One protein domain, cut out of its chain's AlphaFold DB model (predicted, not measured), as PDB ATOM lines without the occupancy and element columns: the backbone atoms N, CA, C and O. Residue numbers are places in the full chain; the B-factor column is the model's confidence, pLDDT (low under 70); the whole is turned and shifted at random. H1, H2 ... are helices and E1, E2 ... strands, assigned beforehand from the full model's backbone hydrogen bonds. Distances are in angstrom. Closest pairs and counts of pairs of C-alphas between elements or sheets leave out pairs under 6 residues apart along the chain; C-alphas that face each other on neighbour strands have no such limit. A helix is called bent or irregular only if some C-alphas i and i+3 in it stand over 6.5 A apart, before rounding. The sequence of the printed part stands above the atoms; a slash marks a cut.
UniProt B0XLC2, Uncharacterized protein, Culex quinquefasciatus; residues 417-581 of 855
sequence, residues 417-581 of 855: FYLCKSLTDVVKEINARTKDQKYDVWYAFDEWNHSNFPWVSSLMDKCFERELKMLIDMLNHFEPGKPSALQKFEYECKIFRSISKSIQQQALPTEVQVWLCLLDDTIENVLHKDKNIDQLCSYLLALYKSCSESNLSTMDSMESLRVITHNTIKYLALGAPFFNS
ATOM      1  N   PHE A 417     -23.647   5.199  46.612       92.62
ATOM      2  CA  PHE A 417     -24.831   4.841  47.398       92.62
ATOM      3  C   PHE A 417     -25.806   3.964  46.605       92.62
ATOM      4  O   PHE A 417     -26.255   2.921  47.084       92.62
ATOM      5  N   TYR A 418     -26.109   4.371  45.373       92.88
ATOM      6  CA  TYR A 418     -27.046   3.655  44.515       92.88
ATOM      7  C   TYR A 418     -26.480   2.310  44.054       92.88
ATOM      8  O   TYR A 418     -27.231   1.340  43.978       92.88
ATOM      9  N   LEU A 419     -25.166   2.218  43.826       94.62
ATOM     10  CA  LEU A 419     -24.487   0.948  43.556       94.62
ATOM     11  C   LEU A 419     -24.587  -0.012  44.748       94.62
ATOM     12  O   LEU A 419     -24.900  -1.184  44.554       94.62
ATOM     13  N   CYS A 420     -24.407   0.472  45.984       93.69
ATOM     14  CA  CYS A 420     -24.572  -0.350  47.190       93.69
ATOM     15  C   CYS A 420     -26.015  -0.856  47.348       93.69
ATOM     16  O   CYS A 420     -26.250  -2.007  47.731       93.69
ATOM     17  N   LYS A 421     -26.999  -0.012  47.016       93.44
ATOM     18  CA  LYS A 421     -28.414  -0.395  47.011       93.44
ATOM     19  C   LYS A 421     -28.697  -1.477  45.967       93.44
ATOM     20  O   LYS A 421     -29.303  -2.492  46.297       93.44
ATOM     21  N   SER A 422     -28.194  -1.308  44.743       94.75
ATOM     22  CA  SER A 422     -28.276  -2.322  43.686       94.75
ATOM     23  C   SER A 422     -27.615  -3.639  44.072       94.75
ATOM     24  O   SER A 422     -28.217  -4.688  43.868       94.75
ATOM     25  N   LEU A 423     -26.426  -3.601  44.682       93.69
ATOM     26  CA  LEU A 423     -25.761  -4.798  45.197       93.69
ATOM     27  C   LEU A 423     -26.672  -5.547  46.178       93.69
ATOM     28  O   LEU A 423     -26.866  -6.750  46.044       93.69
ATOM     29  N   THR A 424     -27.274  -4.822  47.123       90.69
ATOM     30  CA  THR A 424     -28.178  -5.399  48.129       90.69
ATOM     31  C   THR A 424     -29.405  -6.045  47.485       90.69
ATOM     32  O   THR A 424     -29.766  -7.169  47.837       90.69
ATOM     33  N   ASP A 425     -30.049  -5.349  46.547       91.50
ATOM     34  CA  ASP A 425     -31.256  -5.834  45.872       91.50
ATOM     35  C   ASP A 425     -30.954  -7.079  45.024       91.50
ATOM     36  O   ASP A 425     -31.650  -8.089  45.140       91.50
ATOM     37  N   VAL A 426     -29.869  -7.052  44.242       91.75
ATOM     38  CA  VAL A 426     -29.451  -8.195  43.419       91.75
ATOM     39  C   VAL A 426     -29.091  -9.386  44.306       91.75
ATOM     40  O   VAL A 426     -29.625 -10.468  44.092       91.75
ATOM     41  N   VAL A 427     -28.277  -9.215  45.355       90.44
ATOM     42  CA  VAL A 427     -27.913 -10.309  46.280       90.44
ATOM     43  C   VAL A 427     -29.144 -10.924  46.951       90.44
ATOM     44  O   VAL A 427     -29.201 -12.143  47.120       90.44
ATOM     45  N   LYS A 428     -30.158 -10.121  47.298       89.81
ATOM     46  CA  LYS A 428     -31.437 -10.636  47.811       89.81
ATOM     47  C   LYS A 428     -32.169 -11.484  46.773       89.81
ATOM     48  O   LYS A 428     -32.664 -12.550  47.128       89.81
ATOM     49  N   GLU A 429     -32.223 -11.054  45.511       88.81
ATOM     50  CA  GLU A 429     -32.841 -11.849  44.439       88.81
ATOM     51  C   GLU A 429     -32.080 -13.156  44.169       88.81
ATOM     52  O   GLU A 429     -32.712 -14.198  43.981       88.81
ATOM     53  N   ILE A 430     -30.744 -13.125  44.209       88.31
ATOM     54  CA  ILE A 430     -29.894 -14.320  44.110       88.31
ATOM     55  C   ILE A 430     -30.223 -15.286  45.253       88.31
ATOM     56  O   ILE A 430     -30.577 -16.435  44.998       88.31
ATOM     57  N   ASN A 431     -30.188 -14.810  46.499       87.75
ATOM     58  CA  ASN A 431     -30.450 -15.633  47.681       87.75
ATOM     59  C   ASN A 431     -31.880 -16.188  47.726       87.75
ATOM     60  O   ASN A 431     -32.088 -17.326  48.138       87.75
ATOM     61  N   ALA A 432     -32.872 -15.434  47.248       87.56
ATOM     62  CA  ALA A 432     -34.249 -15.919  47.140       87.56
ATOM     63  C   ALA A 432     -34.394 -17.096  46.157       87.56
ATOM     64  O   ALA A 432     -35.345 -17.874  46.253       87.56
ATOM     65  N   ARG A 433     -33.462 -17.238  45.205       81.25
ATOM     66  CA  ARG A 433     -33.440 -18.330  44.222       81.25
ATOM     67  C   ARG A 433     -32.637 -19.541  44.686       81.25
ATOM     68  O   ARG A 433     -32.837 -20.632  44.154       81.25
ATOM     69  N   THR A 434     -31.752 -19.385  45.665       76.69
ATOM     70  CA  THR A 434     -30.777 -20.406  46.054       76.69
ATOM     71  C   THR A 434     -31.160 -20.987  47.413       76.69
ATOM     72  O   THR A 434     -30.673 -20.561  48.453       76.69
ATOM     73  N   LYS A 435     -32.080 -21.965  47.395       69.44
ATOM     74  CA  LYS A 435     -32.705 -22.542  48.603       69.44
ATOM     75  C   LYS A 435     -31.706 -23.118  49.618       69.44
ATOM     76  O   LYS A 435     -31.951 -22.998  50.813       69.44
ATOM     77  N   ASP A 436     -30.593 -23.688  49.145       70.75
ATOM     78  CA  ASP A 436     -29.687 -24.496  49.979       70.75
ATOM     79  C   ASP A 436     -28.255 -23.937  50.089       70.75
ATOM     80  O   ASP A 436     -27.462 -24.411  50.900       70.75
ATOM     81  N   GLN A 437     -27.905 -22.919  49.295       76.56
ATOM     82  CA  GLN A 437     -26.581 -22.297  49.312       76.56
ATOM     83  C   GLN A 437     -26.730 -20.780  49.302       76.56
ATOM     84  O   GLN A 437     -27.207 -20.199  48.328       76.56
ATOM     85  N   LYS A 438     -26.316 -20.140  50.397       79.50
ATOM     86  CA  LYS A 438     -26.326 -18.685  50.497       79.50
ATOM     87  C   LYS A 438     -25.212 -18.106  49.630       79.50
ATOM     88  O   LYS A 438     -24.063 -18.540  49.697       79.50
ATOM     89  N   TYR A 439     -25.574 -17.139  48.805       85.38
ATOM     90  CA  TYR A 439     -24.642 -16.300  48.087       85.38
ATOM     91  C   TYR A 439     -24.275 -15.100  48.954       85.38
ATOM     92  O   TYR A 439     -25.133 -14.279  49.291       85.38
ATOM     93  N   ASP A 440     -22.992 -14.991  49.281       85.38
ATOM     94  CA  ASP A 440     -22.474 -13.897  50.090       85.38
ATOM     95  C   ASP A 440     -21.536 -13.000  49.274       85.38
ATOM     96  O   ASP A 440     -20.733 -13.463  48.451       85.38
ATOM     97  N   VAL A 441     -21.646 -11.704  49.559       89.44
ATOM     98  CA  VAL A 441     -20.713 -10.649  49.166       89.44
ATOM     99  C   VAL A 441     -20.058 -10.117  50.432       89.44
ATOM    100  O   VAL A 441     -20.711  -9.996  51.468       89.44
ATOM    101  N   TRP A 442     -18.766  -9.820  50.373       89.19
ATOM    102  CA  TRP A 442     -18.030  -9.320  51.530       89.19
ATOM    103  C   TRP A 442     -16.977  -8.306  51.109       89.19
ATOM    104  O   TRP A 442     -16.521  -8.288  49.967       89.19
ATOM    105  N   TYR A 443     -16.577  -7.468  52.057       89.00
ATOM    106  CA  TYR A 443     -15.491  -6.519  51.873       89.00
ATOM    107  C   TYR A 443     -14.224  -7.068  52.530       89.00
ATOM    108  O   TYR A 443     -14.211  -7.332  53.734       89.00
ATOM    109  N   ALA A 444     -13.168  -7.281  51.748       85.94
ATOM    110  CA  ALA A 444     -11.879  -7.759  52.241       85.94
ATOM    111  C   ALA A 444     -10.741  -7.208  51.384       85.94
ATOM    112  O   ALA A 444     -10.893  -7.046  50.178       85.94
ATOM    113  N   PHE A 445      -9.589  -6.960  52.014       82.44
ATOM    114  CA  PHE A 445      -8.393  -6.437  51.339       82.44
ATOM    115  C   PHE A 445      -8.664  -5.159  50.524       82.44
ATOM    116  O   PHE A 445      -8.146  -5.002  49.425       82.44
ATOM    117  N   ASP A 446      -9.475  -4.252  51.077       82.56
ATOM    118  CA  ASP A 446      -9.864  -2.977  50.461       82.56
ATOM    119  C   ASP A 446     -10.665  -3.085  49.148       82.56
ATOM    120  O   ASP A 446     -10.675  -2.148  48.333       82.56
ATOM    121  N   GLU A 447     -11.340  -4.221  48.946       88.00
ATOM    122  CA  GLU A 447     -12.177  -4.490  47.780       88.00
ATOM    123  C   GLU A 447     -13.431  -5.308  48.131       88.00
ATOM    124  O   GLU A 447     -13.458  -6.160  49.027       88.00
ATOM    125  N   TRP A 448     -14.499  -5.057  47.378       91.50
ATOM    126  CA  TRP A 448     -15.680  -5.904  47.338       91.50
ATOM    127  C   TRP A 448     -15.366  -7.212  46.620       91.50
ATOM    128  O   TRP A 448     -14.820  -7.221  45.517       91.50
ATOM    129  N   ASN A 449     -15.749  -8.309  47.260       90.38
ATOM    130  CA  ASN A 449     -15.554  -9.677  46.811       90.38
ATOM    131  C   ASN A 449     -16.885 -10.434  46.847       90.38
ATOM    132  O   ASN A 449     -17.840 -10.027  47.518       90.38
ATOM    133  N   HIS A 450     -16.942 -11.555  46.132       90.81
ATOM    134  CA  HIS A 450     -18.154 -12.351  46.030       90.81
ATOM    135  C   HIS A 450     -17.886 -13.853  45.975       90.81
ATOM    136  O   HIS A 450     -16.831 -14.313  45.534       90.81
ATOM    137  N   SER A 451     -18.884 -14.627  46.396       88.06
ATOM    138  CA  SER A 451     -18.845 -16.089  46.364       88.06
ATOM    139  C   SER A 451     -18.961 -16.625  44.934       88.06
ATOM    140  O   SER A 451     -19.385 -15.925  44.009       88.06
ATOM    141  N   ASN A 452     -18.637 -17.904  44.743       85.81
ATOM    142  CA  ASN A 452     -18.982 -18.596  43.502       85.81
ATOM    143  C   ASN A 452     -20.506 -18.711  43.362       85.81
ATOM    144  O   ASN A 452     -21.211 -18.942  44.344       85.81
ATOM    145  N   PHE A 453     -21.008 -18.560  42.135       84.38
ATOM    146  CA  PHE A 453     -22.438 -18.680  41.863       84.38
ATOM    147  C   PHE A 453     -22.905 -20.137  42.037       84.38
ATOM    148  O   PHE A 453     -22.226 -21.046  41.557       84.38
ATOM    149  N   PRO A 454     -24.051 -20.376  42.699       75.88
ATOM    150  CA  PRO A 454     -24.478 -21.718  43.102       75.88
ATOM    151  C   PRO A 454     -25.291 -22.490  42.040       75.88
ATOM    152  O   PRO A 454     -25.759 -23.591  42.315       75.88
ATOM    153  N   TRP A 455     -25.499 -21.951  40.832       79.31
ATOM    154  CA  TRP A 455     -26.378 -22.539  39.804       79.31
ATOM    155  C   TRP A 455     -25.652 -22.994  38.530       79.31
ATOM    156  O   TRP A 455     -24.592 -22.491  38.170       79.31
ATOM    157  N   VAL A 456     -26.286 -23.915  37.787       62.00
ATOM    158  CA  VAL A 456     -25.765 -24.521  36.537       62.00
ATOM    159  C   VAL A 456     -26.320 -23.832  35.258       62.00
ATOM    160  O   VAL A 456     -26.054 -24.251  34.135       62.00
ATOM    161  N   SER A 457     -26.965 -22.666  35.427       72.62
ATOM    162  CA  SER A 457     -27.261 -21.599  34.441       72.62
ATOM    163  C   SER A 457     -28.587 -21.640  33.649       72.62
ATOM    164  O   SER A 457     -28.677 -22.183  32.547       72.62
ATOM    165  N   SER A 458     -29.603 -20.921  34.147       80.50
ATOM    166  CA  SER A 458     -30.660 -20.316  33.317       80.50
ATOM    167  C   SER A 458     -30.210 -18.974  32.706       80.50
ATOM    168  O   SER A 458     -29.130 -18.462  33.007       80.50
ATOM    169  N   LEU A 459     -31.022 -18.382  31.821       82.19
ATOM    170  CA  LEU A 459     -30.723 -17.062  31.248       82.19
ATOM    171  C   LEU A 459     -30.770 -15.950  32.309       82.19
ATOM    172  O   LEU A 459     -29.880 -15.106  32.351       82.19
ATOM    173  N   MET A 460     -31.763 -16.010  33.202       85.25
ATOM    174  CA  MET A 460     -31.879 -15.126  34.368       85.25
ATOM    175  C   MET A 460     -30.648 -15.211  35.268       85.25
ATOM    176  O   MET A 460     -30.121 -14.193  35.700       85.25
ATOM    177  N   ASP A 461     -30.165 -16.426  35.512       87.19
ATOM    178  CA  ASP A 461     -29.001 -16.669  36.361       87.19
ATOM    179  C   ASP A 461     -27.728 -16.036  35.774       87.19
ATOM    180  O   ASP A 461     -26.931 -15.438  36.497       87.19
ATOM    181  N   LYS A 462     -27.567 -16.094  34.442       87.62
ATOM    182  CA  LYS A 462     -26.476 -15.410  33.728       87.62
ATOM    183  C   LYS A 462     -26.603 -13.887  33.783       87.62
ATOM    184  O   LYS A 462     -25.577 -13.217  33.863       87.62
ATOM    185  N   CYS A 463     -27.823 -13.343  33.740       89.31
ATOM    186  CA  CYS A 463     -28.052 -11.909  33.942       89.31
ATOM    187  C   CYS A 463     -27.605 -11.471  35.333       89.31
ATOM    188  O   CYS A 463     -26.755 -10.593  35.421       89.31
ATOM    189  N   PHE A 464     -28.071 -12.135  36.394       90.19
ATOM    190  CA  PHE A 464     -27.663 -11.789  37.759       90.19
ATOM    191  C   PHE A 464     -26.158 -11.915  37.973       90.19
ATOM    192  O   PHE A 464     -25.555 -11.051  38.603       90.19
ATOM    193  N   GLU A 465     -25.534 -12.958  37.420       90.50
ATOM    194  CA  GLU A 465     -24.084 -13.118  37.485       90.50
ATOM    195  C   GLU A 465     -23.342 -11.939  36.842       90.50
ATOM    196  O   GLU A 465     -22.362 -11.443  37.403       90.50
ATOM    197  N   ARG A 466     -23.793 -11.483  35.669       91.31
ATOM    198  CA  ARG A 466     -23.164 -10.367  34.952       91.31
ATOM    199  C   ARG A 466     -23.433  -9.025  35.613       91.31
ATOM    200  O   ARG A 466     -22.486  -8.264  35.793       91.31
ATOM    201  N   GLU A 467     -24.671  -8.783  36.033       93.62
ATOM    202  CA  GLU A 467     -25.034  -7.585  36.786       93.62
ATOM    203  C   GLU A 467     -24.171  -7.455  38.036       93.62
ATOM    204  O   GLU A 467     -23.560  -6.414  38.260       93.62
ATOM    205  N   LEU A 468     -24.067  -8.524  38.827       93.69
ATOM    206  CA  LEU A 468     -23.340  -8.481  40.085       93.69
ATOM    207  C   LEU A 468     -21.833  -8.268  39.884       93.69
ATOM    208  O   LEU A 468     -21.241  -7.450  40.583       93.69
ATOM    209  N   LYS A 469     -21.215  -8.959  38.916       92.56
ATOM    210  CA  LYS A 469     -19.791  -8.764  38.595       92.56
ATOM    211  C   LYS A 469     -19.499  -7.312  38.218       92.56
ATOM    212  O   LYS A 469     -18.605  -6.702  38.791       92.56
ATOM    213  N   MET A 470     -20.310  -6.737  37.328       94.50
ATOM    214  CA  MET A 470     -20.150  -5.346  36.907       94.50
ATOM    215  C   MET A 470     -20.414  -4.356  38.053       94.50
ATOM    216  O   MET A 470     -19.687  -3.376  38.200       94.50
ATOM    217  N   LEU A 471     -21.415  -4.611  38.904       95.81
ATOM    218  CA  LEU A 471     -21.674  -3.794  40.094       95.81
ATOM    219  C   LEU A 471     -20.480  -3.791  41.055       95.81
ATOM    220  O   LEU A 471     -20.154  -2.741  41.602       95.81
ATOM    221  N   ILE A 472     -19.818  -4.933  41.249       95.00
ATOM    222  CA  ILE A 472     -18.624  -5.040  42.099       95.00
ATOM    223  C   ILE A 472     -17.452  -4.262  41.498       95.00
ATOM    224  O   ILE A 472     -16.816  -3.492  42.219       95.00
ATOM    225  N   ASP A 473     -17.216  -4.374  40.190       94.56
ATOM    226  CA  ASP A 473     -16.189  -3.586  39.494       94.56
ATOM    227  C   ASP A 473     -16.446  -2.075  39.653       94.56
ATOM    228  O   ASP A 473     -15.540  -1.301  39.974       94.56
ATOM    229  N   MET A 474     -17.703  -1.647  39.508       95.50
ATOM    230  CA  MET A 474     -18.114  -0.253  39.697       95.50
ATOM    231  C   MET A 474     -17.976   0.206  41.154       95.50
ATOM    232  O   MET A 474     -17.492   1.310  41.397       95.50
ATOM    233  N   LEU A 475     -18.359  -0.616  42.135       94.50
ATOM    234  CA  LEU A 475     -18.171  -0.310  43.556       94.50
ATOM    235  C   LEU A 475     -16.690  -0.146  43.887       94.50
ATOM    236  O   LEU A 475     -16.301   0.833  44.518       94.50
ATOM    237  N   ASN A 476     -15.841  -1.053  43.411       94.19
ATOM    238  CA  ASN A 476     -14.405  -0.964  43.634       94.19
ATOM    239  C   ASN A 476     -13.786   0.277  42.975       94.19
ATOM    240  O   ASN A 476     -12.840   0.832  43.536       94.19
ATOM    241  N   HIS A 477     -14.329   0.742  41.842       93.06
ATOM    242  CA  HIS A 477     -13.904   1.969  41.156       93.06
ATOM    243  C   HIS A 477     -14.355   3.250  41.873       93.06
ATOM    244  O   HIS A 477     -13.540   4.152  42.070       93.06
ATOM    245  N   PHE A 478     -15.628   3.337  42.272       93.44
ATOM    246  CA  PHE A 478     -16.241   4.532  42.878       93.44
ATOM    247  C   PHE A 478     -16.105   4.617  44.403       93.44
ATOM    248  O   PHE A 478     -16.746   5.457  45.036       93.44
ATOM    249  N   GLU A 479     -15.283   3.757  44.997       92.81
ATOM    250  CA  GLU A 479     -15.093   3.690  46.440       92.81
ATOM    251  C   GLU A 479     -14.624   5.030  47.050       92.81
ATOM    252  O   GLU A 479     -13.654   5.621  46.557       92.81
ATOM    253  N   PRO A 480     -15.257   5.504  48.144       92.56
ATOM    254  CA  PRO A 480     -14.836   6.705  48.859       92.56
ATOM    255  C   PRO A 480     -13.339   6.715  49.193       92.56
ATOM    256  O   PRO A 480     -12.808   5.787  49.800       92.56
ATOM    257  N   GLY A 481     -12.651   7.791  48.813       88.19
ATOM    258  CA  GLY A 481     -11.221   7.959  49.070       88.19
ATOM    259  C   GLY A 481     -10.282   7.261  48.077       88.19
ATOM    260  O   GLY A 481      -9.070   7.457  48.198       88.19
ATOM    261  N   LYS A 482     -10.776   6.504  47.080       88.56
ATOM    262  CA  LYS A 482      -9.940   6.026  45.960       88.56
ATOM    263  C   LYS A 482      -9.782   7.116  44.883       88.56
ATOM    264  O   LYS A 482     -10.766   7.755  44.515       88.56
ATOM    265  N   PRO A 483      -8.584   7.284  44.283       83.56
ATOM    266  CA  PRO A 483      -8.383   8.228  43.175       83.56
ATOM    267  C   PRO A 483      -9.269   7.953  41.949       83.56
ATOM    268  O   PRO A 483      -9.628   8.881  41.224       83.56
ATOM    269  N   SER A 484      -9.630   6.686  41.722       86.31
ATOM    270  CA  SER A 484     -10.508   6.252  40.632       86.31
ATOM    271  C   SER A 484     -11.934   6.790  40.755       86.31
ATOM    272  O   SER A 484     -12.580   6.991  39.733       86.31
ATOM    273  N   ALA A 485     -12.414   7.121  41.960       85.38
ATOM    274  CA  ALA A 485     -13.803   7.541  42.175       85.38
ATOM    275  C   ALA A 485     -14.175   8.859  41.472       85.38
ATOM    276  O   ALA A 485     -15.353   9.131  41.223       85.38
ATOM    277  N   LEU A 486     -13.165   9.660  41.121       79.62
ATOM    278  CA  LEU A 486     -13.299  10.921  40.385       79.62
ATOM    279  C   LEU A 486     -13.053  10.765  38.885       79.62
ATOM    280  O   LEU A 486     -13.235  11.709  38.117       79.62
ATOM    281  N   GLN A 487     -12.610   9.584  38.465       84.25
ATOM    282  CA  GLN A 487     -12.339   9.266  37.077       84.25
ATOM    283  C   GLN A 487     -13.567   8.621  36.443       84.25
ATOM    284  O   GLN A 487     -14.384   7.965  37.094       84.25
ATOM    285  N   LYS A 488     -13.685   8.800  35.129       82.88
ATOM    286  CA  LYS A 488     -14.699   8.115  34.333       82.88
ATOM    287  C   LYS A 488     -14.478   6.604  34.441       82.88
ATOM    288  O   LYS A 488     -13.349   6.152  34.293       82.88
ATOM    289  N   PHE A 489     -15.547   5.840  34.663       87.75
ATOM    290  CA  PHE A 489     -15.469   4.383  34.592       87.75
ATOM    291  C   PHE A 489     -15.128   3.972  33.155       87.75
ATOM    292  O   PHE A 489     -15.849   4.320  32.207       87.75
ATOM    293  N   GLU A 490     -13.990   3.302  32.988       84.38
ATOM    294  CA  GLU A 490     -13.486   2.890  31.684       84.38
ATOM    295  C   GLU A 490     -14.276   1.680  31.184       84.38
ATOM    296  O   GLU A 490     -14.085   0.552  31.625       84.38
ATOM    297  N   TYR A 491     -15.185   1.926  30.242       84.25
ATOM    298  CA  TYR A 491     -15.972   0.879  29.606       84.25
ATOM    299  C   TYR A 491     -16.210   1.211  28.136       84.25
ATOM    300  O   TYR A 491     -16.657   2.310  27.789       84.25
ATOM    301  N   GLU A 492     -15.935   0.246  27.264       81.81
ATOM    302  CA  GLU A 492     -16.225   0.353  25.841       81.81
ATOM    303  C   GLU A 492     -17.571  -0.315  25.537       81.81
ATOM    304  O   GLU A 492     -17.675  -1.541  25.554       81.81
ATOM    305  N   CYS A 493     -18.597   0.489  25.239       78.62
ATOM    306  CA  CYS A 493     -19.916  -0.034  24.876       78.62
ATOM    307  C   CYS A 493     -19.835  -0.960  23.661       78.62
ATOM    308  O   CYS A 493     -19.274  -0.581  22.633       78.62
ATOM    309  N   LYS A 494     -20.439  -2.144  23.760       80.12
ATOM    310  CA  LYS A 494     -20.407  -3.195  22.738       80.12
ATOM    311  C   LYS A 494     -21.679  -3.183  21.893       80.12
ATOM    312  O   LYS A 494     -21.571  -3.138  20.668       80.12
ATOM    313  N   ILE A 495     -22.853  -3.105  22.524       76.19
ATOM    314  CA  ILE A 495     -24.155  -3.041  21.838       76.19
ATOM    315  C   ILE A 495     -24.454  -1.610  21.434       76.19
ATOM    316  O   ILE A 495     -24.757  -1.318  20.277       76.19
ATOM    317  N   PHE A 496     -24.284  -0.670  22.360       72.44
ATOM    318  CA  PHE A 496     -24.542   0.734  22.059       72.44
ATOM    319  C   PHE A 496     -23.436   1.365  21.204       72.44
ATOM    320  O   PHE A 496     -23.487   2.560  20.971       72.44
ATOM    321  N   ARG A 497     -22.448   0.615  20.696       65.75
ATOM    322  CA  ARG A 497     -21.222   1.089  20.010       65.75
ATOM    323  C   ARG A 497     -21.475   1.958  18.769       65.75
ATOM    324  O   ARG A 497     -20.743   2.912  18.506       65.75
ATOM    325  N   SER A 498     -22.519   1.651  17.997       53.69
ATOM    326  CA  SER A 498     -22.929   2.446  16.825       53.69
ATOM    327  C   SER A 498     -23.556   3.785  17.224       53.69
ATOM    328  O   SER A 498     -23.418   4.774  16.504       53.69
ATOM    329  N   ILE A 499     -24.176   3.838  18.403       50.22
ATOM    330  CA  ILE A 499     -24.865   5.013  18.940       50.22
ATOM    331  C   ILE A 499     -23.955   5.783  19.915       50.22
ATOM    332  O   ILE A 499     -24.037   7.007  20.019       50.22
ATOM    333  N   SER A 500     -22.987   5.111  20.538       49.34
ATOM    334  CA  SER A 500     -22.013   5.669  21.472       49.34
ATOM    335  C   SER A 500     -21.103   6.671  20.778       49.34
ATOM    336  O   SER A 500     -20.721   7.645  21.403       49.34
ATOM    337  N   LYS A 501     -20.840   6.532  19.471       54.91
ATOM    338  CA  LYS A 501     -20.130   7.554  18.682       54.91
ATOM    339  C   LYS A 501     -20.869   8.897  18.637       54.91
ATOM    340  O   LYS A 501     -20.222   9.937  18.660       54.91
ATOM    341  N   SER A 502     -22.205   8.885  18.611       47.53
ATOM    342  CA  SER A 502     -23.020  10.113  18.679       47.53
ATOM    343  C   SER A 502     -23.103  10.686  20.100       47.53
ATOM    344  O   SER A 502     -23.233  11.892  20.283       47.53
ATOM    345  N   ILE A 503     -22.955   9.825  21.108       49.34
ATOM    346  CA  ILE A 503     -22.966  10.169  22.534       49.34
ATOM    347  C   ILE A 503     -21.591  10.637  23.021       49.34
ATOM    348  O   ILE A 503     -21.497  11.536  23.839       49.34
ATOM    349  N   GLN A 504     -20.497  10.107  22.484       50.16
ATOM    350  CA  GLN A 504     -19.140  10.577  22.771       50.16
ATOM    351  C   GLN A 504     -18.932  12.032  22.316       50.16
ATOM    352  O   GLN A 504     -18.044  12.702  22.833       50.16
ATOM    353  N   GLN A 505     -19.765  12.534  21.396       47.19
ATOM    354  CA  GLN A 505     -19.782  13.940  20.974       47.19
ATOM    355  C   GLN A 505     -20.540  14.865  21.949       47.19
ATOM    356  O   GLN A 505     -20.317  16.073  21.922       47.19
ATOM    357  N   GLN A 506     -21.399  14.325  22.823       52.31
ATOM    358  CA  GLN A 506     -22.135  15.049  23.868       52.31
ATOM    359  C   GLN A 506     -21.896  14.342  25.208       52.31
ATOM    360  O   GLN A 506     -22.602  13.399  25.542       52.31
ATOM    361  N   ALA A 507     -20.858  14.746  25.946       60.53
ATOM    362  CA  ALA A 507     -20.424  14.083  27.178       60.53
ATOM    363  C   ALA A 507     -21.586  13.846  28.172       60.53
ATOM    364  O   ALA A 507     -22.020  14.772  28.852       60.53
ATOM    365  N   LEU A 508     -22.083  12.603  28.250       68.06
ATOM    366  CA  LEU A 508     -23.055  12.182  29.264       68.06
ATOM    367  C   LEU A 508     -22.465  12.365  30.673       68.06
ATOM    368  O   LEU A 508     -21.270  12.098  30.853       68.06
ATOM    369  N   PRO A 509     -23.286  12.730  31.676       75.50
ATOM    370  CA  PRO A 509     -22.881  12.667  33.078       75.50
ATOM    371  C   PRO A 509     -22.399  11.262  33.456       75.50
ATOM    372  O   PRO A 509     -22.963  10.260  32.997       75.50
ATOM    373  N   THR A 510     -21.368  11.186  34.301       75.81
ATOM    374  CA  THR A 510     -20.734   9.928  34.732       75.81
ATOM    375  C   THR A 510     -21.752   8.954  35.315       75.81
ATOM    376  O   THR A 510     -21.717   7.762  35.028       75.81
ATOM    377  N   GLU A 511     -22.714   9.464  36.069       77.81
ATOM    378  CA  GLU A 511     -23.758   8.699  36.732       77.81
ATOM    379  C   GLU A 511     -24.694   7.993  35.743       77.81
ATOM    380  O   GLU A 511     -25.039   6.829  35.932       77.81
ATOM    381  N   VAL A 512     -25.072   8.666  34.651       80.12
ATOM    382  CA  VAL A 512     -25.905   8.076  33.587       80.12
ATOM    383  C   VAL A 512     -25.116   7.014  32.830       80.12
ATOM    384  O   VAL A 512     -25.652   5.965  32.465       80.12
ATOM    385  N   GLN A 513     -23.828   7.274  32.604       81.38
ATOM    386  CA  GLN A 513     -22.948   6.337  31.926       81.38
ATOM    387  C   GLN A 513     -22.818   5.019  32.701       81.38
ATOM    388  O   GLN A 513     -22.862   3.967  32.076       81.38
ATOM    389  N   VAL A 514     -22.707   5.060  34.032       88.50
ATOM    390  CA  VAL A 514     -22.593   3.858  34.880       88.50
ATOM    391  C   VAL A 514     -23.759   2.894  34.647       88.50
ATOM    392  O   VAL A 514     -23.542   1.715  34.368       88.50
ATOM    393  N   TRP A 515     -24.990   3.402  34.658       89.50
ATOM    394  CA  TRP A 515     -26.182   2.586  34.419       89.50
ATOM    395  C   TRP A 515     -26.250   2.029  32.991       89.50
ATOM    396  O   TRP A 515     -26.623   0.874  32.786       89.50
ATOM    397  N   LEU A 516     -25.827   2.817  31.998       85.50
ATOM    398  CA  LEU A 516     -25.714   2.348  30.614       85.50
ATOM    399  C   LEU A 516     -24.647   1.261  30.451       85.50
ATOM    400  O   LEU A 516     -24.866   0.323  29.690       85.50
ATOM    401  N   CYS A 517     -23.515   1.363  31.150       88.81
ATOM    402  CA  CYS A 517     -22.462   0.348  31.143       88.81
ATOM    403  C   CYS A 517     -22.967  -0.984  31.709       88.81
ATOM    404  O   CYS A 517     -22.738  -2.025  31.096       88.81
ATOM    405  N   LEU A 518     -23.696  -0.944  32.829       92.25
ATOM    406  CA  LEU A 518     -24.301  -2.130  33.441       92.25
ATOM    407  C   LEU A 518     -25.288  -2.811  32.485       92.25
ATOM    408  O   LEU A 518     -25.251  -4.031  32.303       92.25
ATOM    409  N   LEU A 519     -26.143  -2.012  31.842       89.88
ATOM    410  CA  LEU A 519     -27.107  -2.489  30.855       89.88
ATOM    411  C   LEU A 519     -26.414  -3.097  29.627       89.88
ATOM    412  O   LEU A 519     -26.755  -4.204  29.221       89.88
ATOM    413  N   ASP A 520     -25.440  -2.394  29.045       87.00
ATOM    414  CA  ASP A 520     -24.709  -2.834  27.850       87.00
ATOM    415  C   ASP A 520     -23.979  -4.154  28.087       87.00
ATOM    416  O   ASP A 520     -24.134  -5.084  27.296       87.00
ATOM    417  N   ASP A 521     -23.218  -4.257  29.182       89.62
ATOM    418  CA  ASP A 521     -22.449  -5.469  29.456       89.62
ATOM    419  C   ASP A 521     -23.370  -6.658  29.709       89.62
ATOM    420  O   ASP A 521     -23.146  -7.746  29.172       89.62
ATOM    421  N   THR A 522     -24.456  -6.449  30.455       88.56
ATOM    422  CA  THR A 522     -25.392  -7.534  30.740       88.56
ATOM    423  C   THR A 522     -26.094  -8.015  29.472       88.56
ATOM    424  O   THR A 522     -26.130  -9.220  29.213       88.56
ATOM    425  N   ILE A 523     -26.611  -7.104  28.638       85.12
ATOM    426  CA  ILE A 523     -27.298  -7.489  27.398       85.12
ATOM    427  C   ILE A 523     -26.319  -8.156  26.426       85.12
ATOM    428  O   ILE A 523     -26.677  -9.160  25.816       85.12
ATOM    429  N   GLU A 524     -25.081  -7.679  26.297       85.31
ATOM    430  CA  GLU A 524     -24.119  -8.268  25.354       85.31
ATOM    431  C   GLU A 524     -23.785  -9.710  25.735       85.31
ATOM    432  O   GLU A 524     -23.827 -10.633  24.913       85.31
ATOM    433  N   ASN A 525     -23.494  -9.935  27.014       81.50
ATOM    434  CA  ASN A 525     -23.107 -11.255  27.487       81.50
ATOM    435  C   ASN A 525     -24.259 -12.267  27.423       81.50
ATOM    436  O   ASN A 525     -24.003 -13.471  27.339       81.50
ATOM    437  N   VAL A 526     -25.510 -11.803  27.455       75.81
ATOM    438  CA  VAL A 526     -26.678 -12.682  27.568       75.81
ATOM    439  C   VAL A 526     -27.463 -12.796  26.254       75.81
ATOM    440  O   VAL A 526     -28.017 -13.860  25.977       75.81
ATOM    441  N   LEU A 527     -27.477 -11.757  25.410       72.88
ATOM    442  CA  LEU A 527     -28.480 -11.582  24.352       72.88
ATOM    443  C   LEU A 527     -27.969 -11.077  22.980       72.88
ATOM    444  O   LEU A 527     -28.784 -10.893  22.079       72.88
ATOM    445  N   HIS A 528     -26.659 -10.911  22.755       67.69
ATOM    446  CA  HIS A 528     -26.062 -10.273  21.553       67.69
ATOM    447  C   HIS A 528     -26.424 -10.841  20.157       67.69
ATOM    448  O   HIS A 528     -25.954 -10.333  19.141       67.69
ATOM    449  N   LYS A 529     -27.208 -11.921  20.054       64.69
ATOM    450  CA  LYS A 529     -27.502 -12.600  18.775       64.69
ATOM    451  C   LYS A 529     -28.844 -12.219  18.136       64.69
ATOM    452  O   LYS A 529     -29.162 -12.760  17.077       64.69
ATOM    453  N   ASP A 530     -29.625 -11.312  18.727       66.19
ATOM    454  CA  ASP A 530     -30.988 -10.998  18.271       66.19
ATOM    455  C   ASP A 530     -31.131  -9.569  17.711       66.19
ATOM    456  O   ASP A 530     -30.950  -8.578  18.411       66.19
ATOM    457  N   LYS A 531     -31.543  -9.452  16.441       64.88
ATOM    458  CA  LYS A 531     -31.725  -8.156  15.756       64.88
ATOM    459  C   LYS A 531     -32.821  -7.272  16.366       64.88
ATOM    460  O   LYS A 531     -32.816  -6.062  16.149       64.88
ATOM    461  N   ASN A 532     -33.796  -7.845  17.075       65.62
ATOM    462  CA  ASN A 532     -34.858  -7.061  17.716       65.62
ATOM    463  C   ASN A 532     -34.336  -6.334  18.967       65.62
ATOM    464  O   ASN A 532     -34.902  -5.318  19.376       65.62
ATOM    465  N   ILE A 533     -33.233  -6.818  19.542       69.69
ATOM    466  CA  ILE A 533     -32.603  -6.233  20.724       69.69
ATOM    467  C   ILE A 533     -31.892  -4.934  20.365       69.69
ATOM    468  O   ILE A 533     -32.026  -3.968  21.110       69.69
ATOM    469  N   ASP A 534     -31.278  -4.846  19.184       69.06
ATOM    470  CA  ASP A 534     -30.692  -3.596  18.679       69.06
ATOM    471  C   ASP A 534     -31.729  -2.459  18.621       69.06
ATOM    472  O   ASP A 534     -31.452  -1.320  19.008       69.06
ATOM    473  N   GLN A 535     -32.959  -2.762  18.180       68.75
ATOM    474  CA  GLN A 535     -34.040  -1.772  18.124       68.75
ATOM    475  C   GLN A 535     -34.465  -1.311  19.519       68.75
ATOM    476  O   GLN A 535     -34.558  -0.105  19.751       68.75
ATOM    477  N   LEU A 536     -34.693  -2.236  20.454       71.00
ATOM    478  CA  LEU A 536     -35.024  -1.893  21.839       71.00
ATOM    479  C   LEU A 536     -33.905  -1.075  22.500       71.00
ATOM    480  O   LEU A 536     -34.183  -0.053  23.127       71.00
ATOM    481  N   CYS A 537     -32.648  -1.468  22.290       71.69
ATOM    482  CA  CYS A 537     -31.474  -0.753  22.782       71.69
ATOM    483  C   CYS A 537     -31.438   0.692  22.264       71.69
ATOM    484  O   CYS A 537     -31.186   1.617  23.035       71.69
ATOM    485  N   SER A 538     -31.784   0.932  20.996       72.50
ATOM    486  CA  SER A 538     -31.856   2.300  20.466       72.50
ATOM    487  C   SER A 538     -32.894   3.183  21.179       72.50
ATOM    488  O   SER A 538     -32.653   4.373  21.380       72.50
ATOM    489  N   TYR A 539     -34.023   2.612  21.617       72.62
ATOM    490  CA  TYR A 539     -35.079   3.346  22.328       72.62
ATOM    491  C   TYR A 539     -34.731   3.587  23.793       72.62
ATOM    492  O   TYR A 539     -34.930   4.693  24.290       72.62
ATOM    493  N   LEU A 540     -34.160   2.583  24.459       72.44
ATOM    494  CA  LEU A 540     -33.611   2.719  25.808       72.44
ATOM    495  C   LEU A 540     -32.570   3.834  25.857       72.44
ATOM    496  O   LEU A 540     -32.590   4.680  26.740       72.44
ATOM    497  N   LEU A 541     -31.707   3.903  24.852       74.06
ATOM    498  CA  LEU A 541     -30.698   4.944  24.794       74.06
ATOM    499  C   LEU A 541     -31.293   6.344  24.595       74.06
ATOM    500  O   LEU A 541     -30.815   7.303  25.199       74.06
ATOM    501  N   ALA A 542     -32.359   6.466  23.798       72.44
ATOM    502  CA  ALA A 542     -33.102   7.717  23.659       72.44
ATOM    503  C   ALA A 542     -33.753   8.149  24.986       72.44
ATOM    504  O   ALA A 542     -33.700   9.334  25.321       72.44
ATOM    505  N   LEU A 543     -34.292   7.199  25.764       72.19
ATOM    506  CA  LEU A 543     -34.810   7.455  27.111       72.19
ATOM    507  C   LEU A 543     -33.701   8.018  28.009       72.19
ATOM    508  O   LEU A 543     -33.832   9.133  28.502       72.19
ATOM    509  N   TYR A 544     -32.575   7.311  28.148       74.50
ATOM    510  CA  TYR A 544     -31.460   7.725  29.016       74.50
ATOM    511  C   TYR A 544     -30.863   9.074  28.594       74.50
ATOM    512  O   TYR A 544     -30.491   9.885  29.444       74.50
ATOM    513  N   LYS A 545     -30.818   9.360  27.288       71.69
ATOM    514  CA  LYS A 545     -30.400  10.667  26.775       71.69
ATOM    515  C   LYS A 545     -31.364  11.775  27.199       71.69
ATOM    516  O   LYS A 545     -30.918  12.769  27.767       71.69
ATOM    517  N   SER A 546     -32.668  11.579  27.006       68.62
ATOM    518  CA  SER A 546     -33.688  12.539  27.449       68.62
ATOM    519  C   SER A 546     -33.590  12.821  28.954       68.62
ATOM    520  O   SER A 546     -33.710  13.967  29.380       68.62
ATOM    521  N   CYS A 547     -33.259  11.801  29.750       63.41
ATOM    522  CA  CYS A 547     -33.016  11.939  31.184       63.41
ATOM    523  C   CYS A 547     -31.826  12.864  31.470       63.41
ATOM    524  O   CYS A 547     -31.952  13.801  32.256       63.41
ATOM    525  N   SER A 548     -30.694  12.645  30.790       64.38
ATOM    526  CA  SER A 548     -29.482  13.457  30.967       64.38
ATOM    527  C   SER A 548     -29.661  14.927  30.572       64.38
ATOM    528  O   SER A 548     -29.045  15.803  31.170       64.38
ATOM    529  N   GLU A 549     -30.528  15.208  29.596       64.69
ATOM    530  CA  GLU A 549     -30.783  16.560  29.082       64.69
ATOM    531  C   GLU A 549     -31.809  17.337  29.923       64.69
ATOM    532  O   GLU A 549     -31.857  18.564  29.874       64.69
ATOM    533  N   SER A 550     -32.623  16.643  30.722       57.31
ATOM    534  CA  SER A 550     -33.759  17.228  31.448       57.31
ATOM    535  C   SER A 550     -33.409  18.019  32.723       57.31
ATOM    536  O   SER A 550     -34.315  18.440  33.438       57.31
ATOM    537  N   ASN A 551     -32.125  18.257  33.033       51.50
ATOM    538  CA  ASN A 551     -31.648  18.895  34.281       51.50
ATOM    539  C   ASN A 551     -32.180  18.255  35.585       51.50
ATOM    540  O   ASN A 551     -32.029  18.825  36.666       51.50
ATOM    541  N   LEU A 552     -32.767  17.057  35.519       47.28
ATOM    542  CA  LEU A 552     -33.171  16.265  36.677       47.28
ATOM    543  C   LEU A 552     -31.933  15.591  37.285       47.28
ATOM    544  O   LEU A 552     -31.845  14.376  37.318       47.28
ATOM    545  N   SER A 553     -30.946  16.344  37.764       48.03
ATOM    546  CA  SER A 553     -29.824  15.827  38.569       48.03
ATOM    547  C   SER A 553     -30.205  15.718  40.056       48.03
ATOM    548  O   SER A 553     -29.432  16.056  40.950       48.03
ATOM    549  N   THR A 554     -31.441  15.296  40.340       58.78
ATOM    550  CA  THR A 554     -31.962  15.097  41.698       58.78
ATOM    551  C   THR A 554     -31.733  13.654  42.159       58.78
ATOM    552  O   THR A 554     -31.563  12.753  41.345       58.78
ATOM    553  N   MET A 555     -31.750  13.391  43.471       56.62
ATOM    554  CA  MET A 555     -31.647  12.008  43.980       56.62
ATOM    555  C   MET A 555     -32.738  11.084  43.405       56.62
ATOM    556  O   MET A 555     -32.486   9.909  43.141       56.62
ATOM    557  N   ASP A 556     -33.917  11.637  43.118       62.97
ATOM    558  CA  ASP A 556     -35.032  10.900  42.522       62.97
ATOM    559  C   ASP A 556     -34.727  10.397  41.103       62.97
ATOM    560  O   ASP A 556     -35.195   9.325  40.713       62.97
ATOM    561  N   SER A 557     -33.919  11.123  40.322       72.50
ATOM    562  CA  SER A 557     -33.549  10.679  38.975       72.50
ATOM    563  C   SER A 557     -32.543   9.535  39.003       72.50
ATOM    564  O   SER A 557     -32.652   8.604  38.208       72.50
ATOM    565  N   MET A 558     -31.618   9.559  39.962       79.25
ATOM    566  CA  MET A 558     -30.624   8.511  40.171       79.25
ATOM    567  C   MET A 558     -31.265   7.188  40.583       79.25
ATOM    568  O   MET A 558     -30.945   6.145  40.013       79.25
ATOM    569  N   GLU A 559     -32.217   7.233  41.516       84.25
ATOM    570  CA  GLU A 559     -33.005   6.055  41.880       84.25
ATOM    571  C   GLU A 559     -33.858   5.565  40.705       84.25
ATOM    572  O   GLU A 559     -33.947   4.362  40.464       84.25
ATOM    573  N   SER A 560     -34.454   6.483  39.939       81.00
ATOM    574  CA  SER A 560     -35.269   6.117  38.778       81.00
ATOM    575  C   SER A 560     -34.443   5.410  37.702       81.00
ATOM    576  O   SER A 560     -34.875   4.378  37.190       81.00
ATOM    577  N   LEU A 561     -33.243   5.912  37.390       84.06
ATOM    578  CA  LEU A 561     -32.320   5.270  36.451       84.06
ATOM    579  C   LEU A 561     -31.944   3.868  36.929       84.06
ATOM    580  O   LEU A 561     -32.120   2.918  36.171       84.06
ATOM    581  N   ARG A 562     -31.537   3.732  38.197       89.69
ATOM    582  CA  ARG A 562     -31.207   2.445  38.823       89.69
ATOM    583  C   ARG A 562     -32.325   1.418  38.642       89.69
ATOM    584  O   ARG A 562     -32.091   0.325  38.129       89.69
ATOM    585  N   VAL A 563     -33.549   1.769  39.042       87.62
ATOM    586  CA  VAL A 563     -34.705   0.859  38.978       87.62
ATOM    587  C   VAL A 563     -35.037   0.494  37.530       87.62
ATOM    588  O   VAL A 563     -35.285  -0.673  37.233       87.62
ATOM    589  N   ILE A 564     -34.997   1.461  36.608       85.44
ATOM    590  CA  ILE A 564     -35.227   1.206  35.183       85.44
ATOM    591  C   ILE A 564     -34.179   0.254  34.610       85.44
ATOM    592  O   ILE A 564     -34.548  -0.651  33.861       85.44
ATOM    593  N   THR A 565     -32.896   0.433  34.938       89.56
ATOM    594  CA  THR A 565     -31.820  -0.450  34.473       89.56
ATOM    595  C   THR A 565     -32.101  -1.896  34.865       89.56
ATOM    596  O   THR A 565     -32.202  -2.750  33.984       89.56
ATOM    597  N   HIS A 566     -32.319  -2.160  36.155       91.38
ATOM    598  CA  HIS A 566     -32.551  -3.518  36.651       91.38
ATOM    599  C   HIS A 566     -33.852  -4.127  36.113       91.38
ATOM    600  O   HIS A 566     -33.848  -5.264  35.637       91.38
ATOM    601  N   ASN A 567     -34.954  -3.370  36.089       88.62
ATOM    602  CA  ASN A 567     -36.222  -3.864  35.543       88.62
ATOM    603  C   ASN A 567     -36.106  -4.191  34.048       88.62
ATOM    604  O   ASN A 567     -36.666  -5.188  33.594       88.62
ATOM    605  N   THR A 568     -35.349  -3.396  33.287       87.50
ATOM    606  CA  THR A 568     -35.110  -3.648  31.858       87.50
ATOM    607  C   THR A 568     -34.305  -4.922  31.648       87.50
ATOM    608  O   THR A 568     -34.671  -5.736  30.800       87.50
ATOM    609  N   ILE A 569     -33.235  -5.124  32.424       89.19
ATOM    610  CA  ILE A 569     -32.428  -6.347  32.351       89.19
ATOM    611  C   ILE A 569     -33.290  -7.570  32.683       89.19
ATOM    612  O   ILE A 569     -33.300  -8.539  31.925       89.19
ATOM    613  N   LYS A 570     -34.084  -7.498  33.754       87.75
ATOM    614  CA  LYS A 570     -35.005  -8.563  34.167       87.75
ATOM    615  C   LYS A 570     -36.064  -8.866  33.108       87.75
ATOM    616  O   LYS A 570     -36.267 -10.028  32.767       87.75
ATOM    617  N   TYR A 571     -36.700  -7.839  32.543       88.06
ATOM    618  CA  TYR A 571     -37.649  -7.985  31.434       88.06
ATOM    619  C   TYR A 571     -37.008  -8.703  30.243       88.06
ATOM    620  O   TYR A 571     -37.572  -9.660  29.714       88.06
ATOM    621  N   LEU A 572     -35.809  -8.275  29.847       84.75
ATOM    622  CA  LEU A 572     -35.068  -8.868  28.741       84.75
ATOM    623  C   LEU A 572     -34.715 -10.331  29.007       84.75
ATOM    624  O   LEU A 572     -34.901 -11.174  28.136       84.75
ATOM    625  N   ALA A 573     -34.254 -10.643  30.212       85.06
ATOM    626  CA  ALA A 573     -33.892 -11.991  30.618       85.06
ATOM    627  C   ALA A 573     -35.099 -12.947  30.664       85.06
ATOM    628  O   ALA A 573     -34.975 -14.116  30.298       85.06
ATOM    629  N   LEU A 574     -36.274 -12.454  31.065       85.06
ATOM    630  CA  LEU A 574     -37.522 -13.225  31.085       85.06
ATOM    631  C   LEU A 574     -38.145 -13.373  29.688       85.06
ATOM    632  O   LEU A 574     -38.679 -14.431  29.366       85.06
ATOM    633  N   GLY A 575     -38.074 -12.333  28.855       80.75
ATOM    634  CA  GLY A 575     -38.669 -12.314  27.516       80.75
ATOM    635  C   GLY A 575     -37.816 -12.997  26.444       80.75
ATOM    636  O   GLY A 575     -38.351 -13.579  25.501       80.75
ATOM    637  N   ALA A 576     -36.492 -12.987  26.584       79.06
ATOM    638  CA  ALA A 576     -35.569 -13.470  25.559       79.06
ATOM    639  C   ALA A 576     -35.773 -14.913  25.066       79.06
ATOM    640  O   ALA A 576     -35.639 -15.125  23.854       79.06
ATOM    641  N   PRO A 577     -36.146 -15.905  25.904       77.69
ATOM    642  CA  PRO A 577     -36.500 -17.244  25.421       77.69
ATOM    643  C   PRO A 577     -37.604 -17.234  24.351       77.69
ATOM    644  O   PRO A 577     -37.663 -18.123  23.500       77.69
ATOM    645  N   PHE A 578     -38.452 -16.205  24.357       75.81
ATOM    646  CA  PHE A 578     -39.593 -16.056  23.466       75.81
ATOM    647  C   PHE A 578     -39.300 -15.211  22.216       75.81
ATOM    648  O   PHE A 578     -40.044 -15.293  21.238       75.81
ATOM    649  N   PHE A 579     -38.197 -14.452  22.184       69.06
ATOM    650  CA  PHE A 579     -37.863 -13.570  21.052       69.06
ATOM    651  C   PHE A 579     -37.580 -14.349  19.759       69.06
ATOM    652  O   PHE A 579     -37.928 -13.899  18.665       69.06
ATOM    653  N   ASN A 580     -37.023 -15.556  19.899       62.28
ATOM    654  CA  ASN A 580     -36.720 -16.479  18.802       62.28
ATOM    655  C   ASN A 580     -37.655 -17.699  18.770       62.28
ATOM    656  O   ASN A 580     -37.318 -18.722  18.164       62.28
ATOM    657  N   SER A 581     -38.814 -17.632  19.435       63.53
ATOM    658  CA  SER A 581     -39.734 -18.766  19.477       63.53
ATOM    659  C   SER A 581     -40.288 -19.080  18.077       63.53
ATOM    660  O   SER A 581     -40.494 -18.200  17.236       63.53
TER     661      SER A 581
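Overview. This is residues 417 to 581 of the 855 residues of an uncharacterized protein of Culex quinquefasciatus (UniProt B0XLC2). Five long helices run up and down in a bundle: H2, H5 and H7 make a triangle at its core, with H1 on one side of it and H6 on the opposite side. A small strand hairpin, E1 and E2, packs through E2 on residues 468 to 477 of H2, while short H3 sits at the end of H2 and short H4 lies near H6. The printed part has 165 residues, with seven named helices and two named strands in the order H1, E1, E2, H2, H3, H4, H5, H6, H7; the sheet, E1 - E2, is antiparallel and the class is mostly helix. It is compact, with a radius of gyration of the C-alphas of 16.1 A, and spans 49 by 48 by 26 A.

Along the chain. H1, residues 417 to 433, begins with C-alpha 417 at (-24.831, 4.841, 47.398) and is 24.9 A long. E1 is residues 441 to 444 and E2 residues 447 to 450. H2, residues 459 to 478, measures 28.5 A. H3 is residues 483 to 486 and H4 residues 497 to 503. H5, residues 510 to 527, measures 25.1 A, and H6, residues 531 to 549, 28.1 A. H7, residues 555 to 579, measures 34.9 A and ends with C-alpha 579 at (-37.863, -13.570, 21.052). H7 is irregular, with C-alphas 574 and 577 7.0 A apart, and has a kink of 34 degrees near residue 573.

Arrangement. H1 touches H2, opposite ways at a shallow tilt of 28 degrees; their closest C-alphas, Leu 419 and Leu 475, are 6.4 A apart. E1 and E2 form a hairpin, with N 442 and O 449 3.0 A apart and N 449 and O 442 2.8 A apart, within hydrogen-bond range. The closest C-alphas of E2 and H2, Glu 447 and Asn 476, are 5.9 A apart. H2 touches H5, opposite ways at 30 degrees, a shallow tilt, closest at the C-alphas of Arg 466 and Thr 522, 5.5 A. H2 and H3 touch only at the corner, at the C-alphas of Phe 478 and Ala 485, 3.9 A. H4 is close to but not clearly touching H6, with the C-alphas of Ile 499 and Ser 538 7.7 A apart. H5 touches H7, the same way at a shallow tilt of 10 degrees, closest at the C-alphas of Leu 519 and Thr 565, 6.3 A. H6 only just touches H7, with 3 pairs of C-alphas within 8 A, the closest Tyr 544 and Leu 561, 7.9 A; they form a helical hairpin. Every O i to N i+4 pair is within hydrogen-bond range in H1 and H2, against 13 of 14 in H5, 14 of 15 in H6, 19 of 21 in H7 and 1 of 3 in H4, where 2 of 4 O i to N i+3 pairs are; H3 is too short for an O i to N i+4 pair.

Size, cuts and confidence. The C-alphas farthest apart, those of Asp 436 and Gln 505, are 49.2 A apart. The printed part has no cut and no long link. Its mean pLDDT is 79.6; it is under 70 at residues 435 and 456, 497 to 508, 528 to 535, 546 to 556 and 579 to 581.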